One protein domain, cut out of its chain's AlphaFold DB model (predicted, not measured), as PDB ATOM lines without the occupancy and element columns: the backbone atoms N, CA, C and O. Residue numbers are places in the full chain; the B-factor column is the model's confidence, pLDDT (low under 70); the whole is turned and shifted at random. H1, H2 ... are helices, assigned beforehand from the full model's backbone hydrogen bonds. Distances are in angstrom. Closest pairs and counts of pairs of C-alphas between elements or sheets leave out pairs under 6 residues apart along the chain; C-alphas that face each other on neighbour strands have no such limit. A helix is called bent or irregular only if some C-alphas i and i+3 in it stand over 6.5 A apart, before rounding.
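Overview. This is residues 2 to 90 of the 90 residues of an uncharacterized protein of marine metagenome (UniProt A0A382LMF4). Three long helices run lengthwise with a shorter one across one end: H1 and H3 pack side by side, running opposite ways, and H2 stands across the end where H1 finishes and H3 starts. H4, the longest helix, runs beside H1 without clearly touching it, and its last part, with the end of the chain, residues 84 to 90, sticks out free. The printed part has 89 residues with four named helices, in the order H1, H2, H3, H4, and no named strand; the class is all helix. It is only just loose, close to compact, with a radius of gyration of the C-alphas of 14.9 A, and flat, spanning 42 by 33 by 18 A.

Along the chain. Find C-alpha 2 at (136.818, 107.155, 84.434); from there H1, residues 2 to 18, runs 23.1 A to C-alpha 18 at (140.470, 128.187, 75.643). Next comes H2, residues 23 to 36, 19.9 A long. After Gly 37 look for H3, residues 38 to 58, which runs 30.3 A. Last is H4, residues 62 to 88, which runs 37.6 A to C-alpha 88 at (159.103, 135.062, 74.934). H4 is irregular: C-alphas 64 and 67 are 7.4 A apart, and its line is a rough one.

Arrangement. Begin with H1 and look at Phe 5: its C-alpha is 4.7 A from that of Ala 52, the closest pair of H1 and H3. These two helices touch at a shallow tilt of 32 degrees, opposite ways. With residues 15 to 18 alone, H1 touches residues 25 to 29 of H2; the closest C-alphas are those of Leu 18 and Ala 25, 6.0 A apart, and the lines are about perpendicular at 79 degrees. H2 and H3 are close but not clearly touching, about perpendicular at 74 degrees, with the C-alphas of Ile 33 and Tyr 41 closest at 5.9 A. H1 and H4 are close but not clearly touching; their closest C-alphas, those of Met 17 and Trp 79, are 7.8 A apart, and they run the same way at a shallow tilt of 4 degrees. H4 is apart from H2 and from H3. On the backbone, H1, H2 and H3 have every O i to N i+4 pair within hydrogen-bond range; H4 has 19 of 23.

Size, cuts and confidence. Look for the two C-alphas farthest apart at Thr 63 and Lys 90, 43.8 A from each other. The printed part has no cut, and the links H1 to H2, H2 to H3 and H3 to H4 are tight, with 4, 1 and 3 residues between the helices. The mean pLDDT of the printed part is 86.0, and the model's confidence is under 70 at residues 89 to 90.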
ATOM      1  N   PHE A   2     135.581 106.472  84.869       88.69
ATOM      2  CA  PHE A   2     136.818 107.155  84.434       88.69
ATOM      3  C   PHE A   2     136.602 108.219  83.335       88.69
ATOM      4  O   PHE A   2     136.901 109.388  83.544       88.69
ATOM      5  N   TYR A   3     135.979 107.847  82.209       89.56
ATOM      6  CA  TYR A   3     135.707 108.765  81.091       89.56
ATOM      7  C   TYR A   3     134.837 109.976  81.453       89.56
ATOM      8  O   TYR A   3     134.964 111.024  80.830       89.56
ATOM      9  N   LEU A   4     133.974 109.854  82.464       91.69
ATOM     10  CA  LEU A   4     133.163 110.972  82.943       91.69
ATOM     11  C   LEU A   4     134.040 112.000  83.667       91.69
ATOM     12  O   LEU A   4     133.898 113.194  83.429       91.69
ATOM     13  N   PHE A   5     134.994 111.547  84.484       90.94
ATOM     14  CA  PHE A   5     135.961 112.439  85.125       90.94
ATOM     15  C   PHE A   5     136.953 113.041  84.127       90.94
ATOM     16  O   PHE A   5     137.284 114.215  84.248       90.94
ATOM     17  N   VAL A   6     137.348 112.288  83.095       89.06
ATOM     18  CA  VAL A   6     138.121 112.832  81.966       89.06
ATOM     19  C   VAL A   6     137.337 113.934  81.252       89.06
ATOM     20  O   VAL A   6     137.883 115.002  80.998       89.06
ATOM     21  N   ALA A   7     136.051 113.719  80.962       90.19
ATOM     22  CA  ALA A   7     135.213 114.735  80.334       90.19
ATOM     23  C   ALA A   7     135.052 115.978  81.225       90.19
ATOM     24  O   ALA A   7     135.168 117.094  80.730       90.19
ATOM     25  N   LEU A   8     134.850 115.798  82.536       91.62
ATOM     26  CA  LEU A   8     134.796 116.907  83.495       91.62
ATOM     27  C   LEU A   8     136.104 117.702  83.516       91.62
ATOM     28  O   LEU A   8     136.059 118.928  83.459       91.62
ATOM     29  N   PHE A   9     137.248 117.014  83.542       89.75
ATOM     30  CA  PHE A   9     138.568 117.640  83.491       89.75
ATOM     31  C   PHE A   9     138.761 118.435  82.195       89.75
ATOM     32  O   PHE A   9     139.069 119.622  82.236       89.75
ATOM     33  N   ILE A  10     138.496 117.813  81.040       88.81
ATOM     34  CA  ILE A  10     138.634 118.460  79.729       88.81
ATOM     35  C   ILE A  10     137.698 119.660  79.608       88.81
ATOM     36  O   ILE A  10     138.095 120.675  79.055       88.81
ATOM     37  N   VAL A  11     136.467 119.592  80.108       89.25
ATOM     38  CA  VAL A  11     135.554 120.740  80.046       89.25
ATOM     39  C   VAL A  11     136.018 121.858  80.980       89.25
ATOM     40  O   VAL A  11     136.004 123.016  80.575       89.25
ATOM     41  N   ASN A  12     136.451 121.540  82.202       89.31
ATOM     42  CA  ASN A  12     136.837 122.541  83.195       89.31
ATOM     43  C   ASN A  12     138.181 123.214  82.860       89.31
ATOM     44  O   ASN A  12     138.231 124.435  82.679       89.31
ATOM     45  N   ASP A  13     139.253 122.431  82.720       85.69
ATOM     46  CA  ASP A  13     140.594 122.926  82.381       85.69
ATOM     47  C   ASP A  13     140.661 123.384  80.915       85.69
ATOM     48  O   ASP A  13     141.218 124.437  80.591       85.69
ATOM     49  N   GLY A  14     139.960 122.674  80.024       84.62
ATOM     50  CA  GLY A  14     139.814 123.071  78.624       84.62
ATOM     51  C   GLY A  14     139.188 124.443  78.456       84.62
ATOM     52  O   GLY A  14     139.718 125.276  77.720       84.62
ATOM     53  N   PHE A  15     138.104 124.723  79.177       85.12
ATOM     54  CA  PHE A  15     137.477 126.040  79.160       85.12
ATOM     55  C   PHE A  15     138.407 127.136  79.700       85.12
ATOM     56  O   PHE A  15     138.480 128.227  79.126       85.12
ATOM     57  N   ALA A  16     139.167 126.851  80.761       83.75
ATOM     58  CA  ALA A  16     140.127 127.801  81.319       83.75
ATOM     59  C   ALA A  16     141.257 128.139  80.333       83.75
ATOM     60  O   ALA A  16     141.663 129.301  80.228       83.75
ATOM     61  N   MET A  17     141.737 127.151  79.583       82.19
ATOM     62  CA  MET A  17     142.812 127.308  78.601       82.19
ATOM     63  C   MET A  17     142.330 127.905  77.271       82.19
ATOM     64  O   MET A  17     143.062 128.683  76.651       82.19
ATOM     65  N   LEU A  18     141.084 127.640  76.863       83.44
ATOM     66  CA  LEU A  18     140.470 128.187  75.643       83.44
ATOM     67  C   LEU A  18     140.478 129.720  75.592       83.44
ATOM     68  O   LEU A  18     140.542 130.287  74.501       83.44
ATOM     69  N   ARG A  19     140.529 130.404  76.745       80.19
ATOM     70  CA  ARG A  19     140.686 131.871  76.827       80.19
ATOM     71  C   ARG A  19     141.892 132.405  76.047       80.19
ATOM     72  O   ARG A  19     141.932 133.578  75.700       80.19
ATOM     73  N   HIS A  20     142.912 131.573  75.835       77.50
ATOM     74  CA  HIS A  20     144.127 131.965  75.130       77.50
ATOM     75  C   HIS A  20     143.991 131.881  73.609       77.50
ATOM     76  O   HIS A  20     144.806 132.482  72.906       77.50
ATOM     77  N   TYR A  21     143.004 131.145  73.106       76.25
ATOM     78  CA  TYR A  21     142.839 130.855  71.682       76.25
ATOM     79  C   TYR A  21     141.558 131.452  71.103       76.25
ATOM     80  O   TYR A  21     141.520 131.736  69.909       76.25
ATOM     81  N   TRP A  22     140.532 131.674  71.931       81.44
ATOM     82  CA  TRP A  22     139.236 132.172  71.486       81.44
ATOM     83  C   TRP A  22     138.740 133.332  72.357       81.44
ATOM     84  O   TRP A  22     138.487 133.169  73.553       81.44
ATOM     85  N   GLU A  23     138.553 134.505  71.741       78.75
ATOM     86  CA  GLU A  23     138.068 135.718  72.418       78.75
ATOM     87  C   GLU A  23     136.688 135.531  73.059       78.75
ATOM     88  O   GLU A  23     136.454 136.007  74.167       78.75
ATOM     89  N   SER A  24     135.786 134.771  72.427       81.12
ATOM     90  CA  SER A  24     134.466 134.491  73.003       81.12
ATOM     91  C   SER A  24     134.550 133.636  74.269       81.12
ATOM     92  O   SER A  24     133.747 133.810  75.180       81.12
ATOM     93  N   ALA A  25     135.534 132.737  74.375       79.81
ATOM     94  CA  ALA A  25     135.762 131.977  75.604       79.81
ATOM     95  C   ALA A  25     136.352 132.866  76.711       79.81
ATOM     96  O   ALA A  25     136.002 132.712  77.884       79.81
ATOM     97  N   ALA A  26     137.206 133.828  76.347       82.25
ATOM     98  CA  ALA A  26     137.733 134.813  77.284       82.25
ATOM     99  C   ALA A  26     136.615 135.699  77.861       82.25
ATOM    100  O   ALA A  26     136.518 135.816  79.084       82.25
ATOM    101  N   SER A  27     135.724 136.225  77.016       86.31
ATOM    102  CA  SER A  27     134.599 137.061  77.459       86.31
ATOM    103  C   SER A  27     133.558 136.278  78.267       86.31
ATOM    104  O   SER A  27     133.032 136.788  79.259       86.31
ATOM    105  N   LEU A  28     133.297 135.012  77.917       85.56
ATOM    106  CA  LEU A  28     132.402 134.147  78.692       85.56
ATOM    107  C   LEU A  28     132.965 133.882  80.094       85.56
ATOM    108  O   LEU A  28     132.235 133.936  81.086       85.56
ATOM    109  N   ARG A  29     134.276 133.631  80.189       83.94
ATOM    110  CA  ARG A  29     134.968 133.451  81.467       83.94
ATOM    111  C   ARG A  29     134.953 134.729  82.302       83.94
ATOM    112  O   ARG A  29     134.721 134.640  83.502       83.94
ATOM    113  N   GLU A  30     135.178 135.892  81.699       86.62
ATOM    114  CA  GLU A  30     135.069 137.178  82.401       86.62
ATOM    115  C   GLU A  30     133.646 137.421  82.903       86.62
ATOM    116  O   GLU A  30     133.462 137.703  84.080       86.62
ATOM    117  N   THR A  31     132.631 137.154  82.079       88.38
ATOM    118  CA  THR A  31     131.220 137.248  82.485       88.38
ATOM    119  C   THR A  31     130.900 136.323  83.667       88.38
ATOM    120  O   THR A  31     130.151 136.692  84.575       88.38
ATOM    121  N   LEU A  32     131.457 135.108  83.679       84.50
ATOM    122  CA  LEU A  32     131.317 134.176  84.800       84.50
ATOM    123  C   LEU A  32     132.024 134.692  86.059       84.50
ATOM    124  O   LEU A  32     131.456 134.611  87.148       84.50
ATOM    125  N   ILE A  33     133.234 135.236  85.918       87.19
ATOM    126  CA  ILE A  33     134.003 135.827  87.020       87.19
ATOM    127  C   ILE A  33     133.285 137.046  87.600       87.19
ATOM    128  O   ILE A  33     133.237 137.171  88.821       87.19
ATOM    129  N   ASP A  34     132.687 137.893  86.769       89.25
ATOM    130  CA  ASP A  34     131.951 139.077  87.213       89.25
ATOM    131  C   ASP A  34     130.680 138.699  87.978       89.25
ATOM    132  O   ASP A  34     130.370 139.295  89.009       89.25
ATOM    133  N   LYS A  35     129.970 137.655  87.535       88.25
ATOM    134  CA  LYS A  35     128.756 137.172  88.213       88.25
ATOM    135  C   LYS A  35     129.040 136.432  89.521       88.25
ATOM    136  O   LYS A  35     128.279 136.563  90.478       88.25
ATOM    137  N   LEU A  36     130.090 135.613  89.565       85.00
ATOM    138  CA  LEU A  36     130.408 134.776  90.733       85.00
ATOM    139  C   LEU A  36     131.367 135.460  91.714       85.00
ATOM    140  O   LEU A  36     131.385 135.126  92.899       85.00
ATOM    141  N   GLY A  37     132.162 136.410  91.240       86.56
ATOM    142  CA  GLY A  37     133.344 136.908  91.923       86.56
ATOM    143  C   GLY A  37     134.555 136.004  91.678       86.56
ATOM    144  O   GLY A  37     134.481 134.772  91.767       86.56
ATOM    145  N   LYS A  38     135.708 136.631  91.425       85.69
ATOM    146  CA  LYS A  38     136.984 135.970  91.097       85.69
ATOM    147  C   LYS A  38     137.348 134.833  92.055       85.69
ATOM    148  O   LYS A  38     137.698 133.746  91.604       85.69
ATOM    149  N   THR A  39     137.217 135.061  93.362       85.00
ATOM    150  CA  THR A  39     137.547 134.064  94.390       85.00
ATOM    151  C   THR A  39     136.634 132.844  94.313       85.00
ATOM    152  O   THR A  39     137.116 131.719  94.387       85.00
ATOM    153  N   LYS A  40     135.323 133.035  94.115       86.50
ATOM    154  CA  LYS A  40     134.377 131.912  94.041       86.50
ATOM    155  C   LYS A  40     134.572 131.104  92.766       86.50
ATOM    156  O   LYS A  40     134.579 129.882  92.836       86.50
ATOM    157  N   TYR A  41     134.782 131.773  91.630       88.50
ATOM    158  CA  TYR A  41     135.103 131.093  90.375       88.50
ATOM    159  C   TYR A  41     136.356 130.221  90.526       88.50
ATOM    160  O   TYR A  41     136.333 129.051  90.155       88.50
ATOM    161  N   GLN A  42     137.418 130.761  91.133       87.50
ATOM    162  CA  GLN A  42     138.656 130.016  91.355       87.50
ATOM    163  C   GLN A  42     138.444 128.807  92.276       87.50
ATOM    164  O   GLN A  42     138.924 127.724  91.964       87.50
ATOM    165  N   VAL A  43     137.680 128.962  93.361       90.12
ATOM    166  CA  VAL A  43     137.356 127.854  94.274       90.12
ATOM    167  C   VAL A  43     136.548 126.764  93.569       90.12
ATOM    168  O   VAL A  43     136.905 125.596  93.662       90.12
ATOM    169  N   ILE A  44     135.491 127.127  92.834       89.81
ATOM    170  CA  ILE A  44     134.651 126.161  92.107       89.81
ATOM    171  C   ILE A  44     135.486 125.408  91.070       89.81
ATOM    172  O   ILE A  44     135.439 124.181  91.022       89.81
ATOM    173  N   HIS A  45     136.284 126.132  90.287       90.12
ATOM    174  CA  HIS A  45     137.159 125.541  89.282       90.12
ATOM    175  C   HIS A  45     138.156 124.555  89.908       90.12
ATOM    176  O   HIS A  45     138.253 123.422  89.445       90.12
ATOM    177  N   SER A  46     138.825 124.940  91.001       89.69
ATOM    178  CA  SER A  46     139.755 124.061  91.721       89.69
ATOM    179  C   SER A  46     139.081 122.832  92.335       89.69
ATOM    180  O   SER A  46     139.666 121.752  92.325       89.69
ATOM    181  N   ILE A  47     137.859 122.964  92.859       92.75
ATOM    182  CA  ILE A  47     137.108 121.828  93.415       92.75
ATOM    183  C   ILE A  47     136.741 120.833  92.309       92.75
ATOM    184  O   ILE A  47     136.901 119.629  92.504       92.75
ATOM    185  N   ILE A  48     136.271 121.319  91.155       92.62
ATOM    186  CA  ILE A  48     135.921 120.461  90.014       92.62
ATOM    187  C   ILE A  48     137.154 119.699  89.527       92.62
ATOM    188  O   ILE A  48     137.073 118.486  89.334       92.62
ATOM    189  N   ASP A  49     138.295 120.378  89.404       90.56
ATOM    190  CA  ASP A  49     139.557 119.743  89.020       90.56
ATOM    191  C   ASP A  49     139.988 118.673  90.018       90.56
ATOM    192  O   ASP A  49     140.326 117.556  89.625       90.56
ATOM    193  N   LEU A  50     139.915 118.967  91.319       92.88
ATOM    194  CA  LEU A  50     140.272 118.005  92.356       92.88
ATOM    195  C   LEU A  50     139.379 116.758  92.295       92.88
ATOM    196  O   LEU A  50     139.885 115.636  92.343       92.88
ATOM    197  N   ILE A  51     138.064 116.936  92.144       93.69
ATOM    198  CA  ILE A  51     137.112 115.826  91.997       93.69
ATOM    199  C   ILE A  51     137.416 115.023  90.730       93.69
ATOM    200  O   ILE A  51     137.388 113.792  90.769       93.69
ATOM    201  N   ALA A  52     137.723 115.696  89.622       91.19
ATOM    202  CA  ALA A  52     138.053 115.041  88.367       91.19
ATOM    203  C   ALA A  52     139.338 114.211  88.483       91.19
ATOM    204  O   ALA A  52     139.346 113.043  88.098       91.19
ATOM    205  N   VAL A  53     140.396 114.758  89.081       90.31
ATOM    206  CA  VAL A  53     141.665 114.044  89.284       90.31
ATOM    207  C   VAL A  53     141.494 112.863  90.237       90.31
ATOM    208  O   VAL A  53     141.906 111.751  89.902       90.31
ATOM    209  N   ILE A  54     140.835 113.055  91.383       92.62
ATOM    210  CA  ILE A  54     140.573 111.964  92.333       92.62
ATOM    211  C   ILE A  54     139.713 110.881  91.673       92.62
ATOM    212  O   ILE A  54     140.023 109.697  91.782       92.62
ATOM    213  N   GLY A  55     138.665 111.267  90.947       90.94
ATOM    214  CA  GLY A  55     137.820 110.330  90.216       90.94
ATOM    215  C   GLY A  55     138.593 109.560  89.144       90.94
ATOM    216  O   GLY A  55     138.452 108.342  89.035       90.94
ATOM    217  N   MET A  56     139.471 110.223  88.391       91.25
ATOM    218  CA  MET A  56     140.348 109.546  87.434       91.25
ATOM    219  C   MET A  56     141.284 108.544  88.121       91.25
ATOM    220  O   MET A  56     141.451 107.450  87.591       91.25
ATOM    221  N   LEU A  57     141.836 108.872  89.295       90.69
ATOM    222  CA  LEU A  57     142.709 107.976  90.066       90.69
ATOM    223  C   LEU A  57     141.964 106.758  90.624       90.69
ATOM    224  O   LEU A  57     142.437 105.634  90.478       90.69
ATOM    225  N   VAL A  58     140.792 106.961  91.231       93.56
ATOM    226  CA  VAL A  58     139.994 105.879  91.841       93.56
ATOM    227  C   VAL A  58     139.534 104.862  90.797       93.56
ATOM    228  O   VAL A  58     139.524 103.664  91.060       93.56
ATOM    229  N   TYR A  59     139.163 105.331  89.606       92.31
ATOM    230  CA  TYR A  59     138.687 104.476  88.518       92.31
ATOM    231  C   TYR A  59     139.783 104.144  87.492       92.31
ATOM    232  O   TYR A  59     139.470 103.728  86.370       92.31
ATOM    233  N   PHE A  60     141.056 104.352  87.841       92.06
ATOM    234  CA  PHE A  60     142.174 104.087  86.946       92.06
ATOM    235  C   PHE A  60     142.379 102.581  86.736       92.06
ATOM    236  O   PHE A  60     142.372 101.789  87.671       92.06
ATOM    237  N   ASP A  61     142.604 102.198  85.482       92.88
ATOM    238  CA  ASP A  61     142.935 100.838  85.060       92.88
ATOM    239  C   ASP A  61     144.044 100.990  84.026       92.88
ATOM    240  O   ASP A  61     143.835 101.575  82.960       92.88
ATOM    241  N   TYR A  62     145.235 100.497  84.359       90.69
ATOM    242  CA  TYR A  62     146.432 100.698  83.549       90.69
ATOM    243  C   TYR A  62     146.245 100.206  82.110       90.69
ATOM    244  O   TYR A  62     146.609 100.904  81.167       90.69
ATOM    245  N   THR A  63     145.611  99.046  81.929       90.69
ATOM    246  CA  THR A  63     145.466  98.413  80.608       90.69
ATOM    247  C   THR A  63     144.566  99.207  79.664       90.69
ATOM    248  O   THR A  63     144.751  99.164  78.450       90.69
ATOM    249  N   LYS A  64     143.610  99.959  80.219       89.94
ATOM    250  CA  LYS A  64     142.599 100.698  79.453       89.94
ATOM    251  C   LYS A  64     142.882 102.192  79.366       89.94
ATOM    252  O   LYS A  64     142.499 102.828  78.390       89.94
ATOM    253  N   HIS A  65     143.504 102.767  80.391       91.88
ATOM    254  CA  HIS A  65     143.499 104.215  80.596       91.88
ATOM    255  C   HIS A  65     144.878 104.873  80.453       91.88
ATOM    256  O   HIS A  65     144.933 106.096  80.315       91.88
ATOM    257  N   ILE A  66     145.986 104.117  80.426       90.50
ATOM    258  CA  ILE A  66     147.341 104.700  80.356       90.50
ATOM    259  C   ILE A  66     147.548 105.577  79.112       90.50
ATOM    260  O   ILE A  66     148.101 106.671  79.208       90.50
ATOM    261  N   TRP A  67     147.023 105.148  77.962       90.38
ATOM    262  CA  TRP A  67     147.087 105.909  76.714       90.38
ATOM    263  C   TRP A  67     146.309 107.221  76.795       90.38
ATOM    264  O   TRP A  67     146.766 108.238  76.287       90.38
ATOM    265  N   ILE A  68     145.165 107.221  77.481       88.81
ATOM    266  CA  ILE A  68     144.339 108.419  77.660       88.81
ATOM    267  C   ILE A  68     145.072 109.429  78.538       88.81
ATOM    268  O   ILE A  68     145.135 110.603  78.188       88.81
ATOM    269  N   VAL A  69     145.670 108.973  79.642       86.75
ATOM    270  CA  VAL A  69     146.491 109.830  80.508       86.75
ATOM    271  C   VAL A  69     147.672 110.409  79.722       86.75
ATOM    272  O   VAL A  69     147.912 111.614  79.786       86.75
ATOM    273  N   GLY A  70     148.351 109.585  78.918       88.88
ATOM    274  CA  GLY A  70     149.413 110.040  78.019       88.88
ATOM    275  C   GLY A  70     148.941 111.119  77.037       88.88
ATOM    276  O   GLY A  70     149.600 112.148  76.894       88.88
ATOM    277  N   CYS A  71     147.771 110.935  76.416       89.38
ATOM    278  CA  CYS A  71     147.168 111.928  75.527       89.38
ATOM    279  C   CYS A  71     146.831 113.238  76.251       89.38
ATOM    280  O   CYS A  71     147.120 114.303  75.712       89.38
ATOM    281  N   ILE A  72     146.262 113.182  77.460       87.31
ATOM    282  CA  ILE A  72     145.941 114.382  78.253       87.31
ATOM    283  C   ILE A  72     147.216 115.188  78.520       87.31
ATOM    284  O   ILE A  72     147.260 116.378  78.215       87.31
ATOM    285  N   VAL A  73     148.276 114.536  79.007       86.38
ATOM    286  CA  VAL A  73     149.568 115.194  79.263       86.38
ATOM    287  C   VAL A  73     150.142 115.793  77.977       86.38
ATOM    288  O   VAL A  73     150.578 116.945  77.976       86.38
ATOM    289  N   GLY A  74     150.098 115.049  76.868       89.00
ATOM    290  CA  GLY A  74     150.556 115.530  75.565       89.00
ATOM    291  C   GLY A  74     149.812 116.784  75.101       89.00
ATOM    292  O   GLY A  74     150.444 117.767  74.712       89.00
ATOM    293  N   VAL A  75     148.481 116.792  75.199       86.88
ATOM    294  CA  VAL A  75     147.645 117.949  74.837       86.88
ATOM    295  C   VAL A  75     147.929 119.145  75.744       86.88
ATOM    296  O   VAL A  75     148.085 120.255  75.235       86.88
ATOM    297  N   MET A  76     148.064 118.937  77.059       84.56
ATOM    298  CA  MET A  76     148.404 120.016  77.991       84.56
ATOM    299  C   MET A  76     149.741 120.663  77.619       84.56
ATOM    300  O   MET A  76     149.807 121.883  77.478       84.56
ATOM    301  N   ILE A  77     150.790 119.868  77.380       86.00
ATOM    302  CA  ILE A  77     152.103 120.388  76.967       86.00
ATOM    303  C   ILE A  77     151.983 121.195  75.670       86.00
ATOM    304  O   ILE A  77     152.456 122.332  75.615       86.00
ATOM    305  N   LEU A  78     151.312 120.646  74.652       85.69
ATOM    306  CA  LEU A  78     151.105 121.326  73.370       85.69
ATOM    307  C   LEU A  78     150.401 122.672  73.542       85.69
ATOM    308  O   LEU A  78     150.767 123.650  72.895       85.69
ATOM    309  N   TRP A  79     149.427 122.752  74.443       81.25
ATOM    310  CA  TRP A  79     148.715 123.991  74.727       81.25
ATOM    311  C   TRP A  79     149.527 125.033  75.497       81.25
ATOM    312  O   TRP A  79     149.241 126.227  75.369       81.25
ATOM    313  N   TYR A  80     150.537 124.628  76.264       79.94
ATOM    314  CA  TYR A  80     151.436 125.573  76.929       79.94
ATOM    315  C   TYR A  80     152.466 126.190  75.970       79.94
ATOM    316  O   TYR A  80     152.955 127.288  76.247       79.94
ATOM    317  N   ILE A  81     152.750 125.564  74.821       81.88
ATOM    318  CA  ILE A  81     153.726 126.077  73.843       81.88
ATOM    319  C   ILE A  81     153.333 127.478  73.318       81.88
ATOM    320  O   ILE A  81     154.140 128.400  73.459       81.88
ATOM    321  N   PRO A  82     152.111 127.729  72.800       76.12
ATOM    322  CA  PRO A  82     151.718 129.061  72.319       76.12
ATOM    323  C   PRO A  82     151.621 130.118  73.423       76.12
ATOM    324  O   PRO A  82     151.752 131.315  73.154       76.12
ATOM    325  N   VAL A  83     151.367 129.699  74.666       75.31
ATOM    326  CA  VAL A  83     151.365 130.591  75.835       75.31
ATOM    327  C   VAL A  83     152.797 131.006  76.181       75.31
ATOM    328  O   VAL A  83     153.060 132.192  76.379       75.31
ATOM    329  N   GLY A  84     153.733 130.052  76.192       76.62
ATOM    330  CA  GLY A  84     155.157 130.302  76.411       76.62
ATOM    331  C   GLY A  84     155.778 131.169  75.317       76.62
ATOM    332  O   GLY A  84     156.452 132.149  75.627       76.62
ATOM    333  N   LEU A  85     155.476 130.878  74.046       77.94
ATOM    334  CA  LEU A  85     155.942 131.663  72.898       77.94
ATOM    335  C   LEU A  85     155.473 133.120  72.967       77.94
ATOM    336  O   LEU A  85     156.273 134.027  72.764       77.94
ATOM    337  N   ARG A  86     154.209 133.373  73.336       74.50
ATOM    338  CA  ARG A  86     153.696 134.743  73.524       74.50
ATOM    339  C   ARG A  86     154.395 135.520  74.639       74.50
ATOM    340  O   ARG A  86     154.397 136.744  74.594       74.50
ATOM    341  N   LYS A  87     154.946 134.830  75.640       74.19
ATOM    342  CA  LYS A  87     155.713 135.450  76.728       74.19
ATOM    343  C   LYS A  87     157.169 135.716  76.337       74.19
ATOM    344  O   LYS A  87     157.751 136.649  76.863       74.19
ATOM    345  N   TRP A  88     157.738 134.902  75.449       76.25
ATOM    346  CA  TRP A  88     159.103 135.062  74.934       76.25
ATOM    347  C   TRP A  88     159.216 136.078  73.789       76.25
ATOM    348  O   TRP A  88     160.274 136.667  73.608       76.25
ATOM    349  N   LEU A  89     158.152 136.253  72.999       66.06
ATOM    350  CA  LEU A  89     158.104 137.181  71.859       66.06
ATOM    351  C   LEU A  89     157.615 138.598  72.226       66.06
ATOM    352  O   LEU A  89     157.568 139.459  71.350       66.06
ATOM    353  N   LYS A  90     157.213 138.825  73.481       53.56
ATOM    354  CA  LYS A  90     156.906 140.148  74.049       53.56
ATOM    355  C   LYS A  90     158.086 140.639  74.869       53.56
ATOM    356  O   LYS A  90     158.309 141.866  74.847       53.56
TER     357      LYS A  90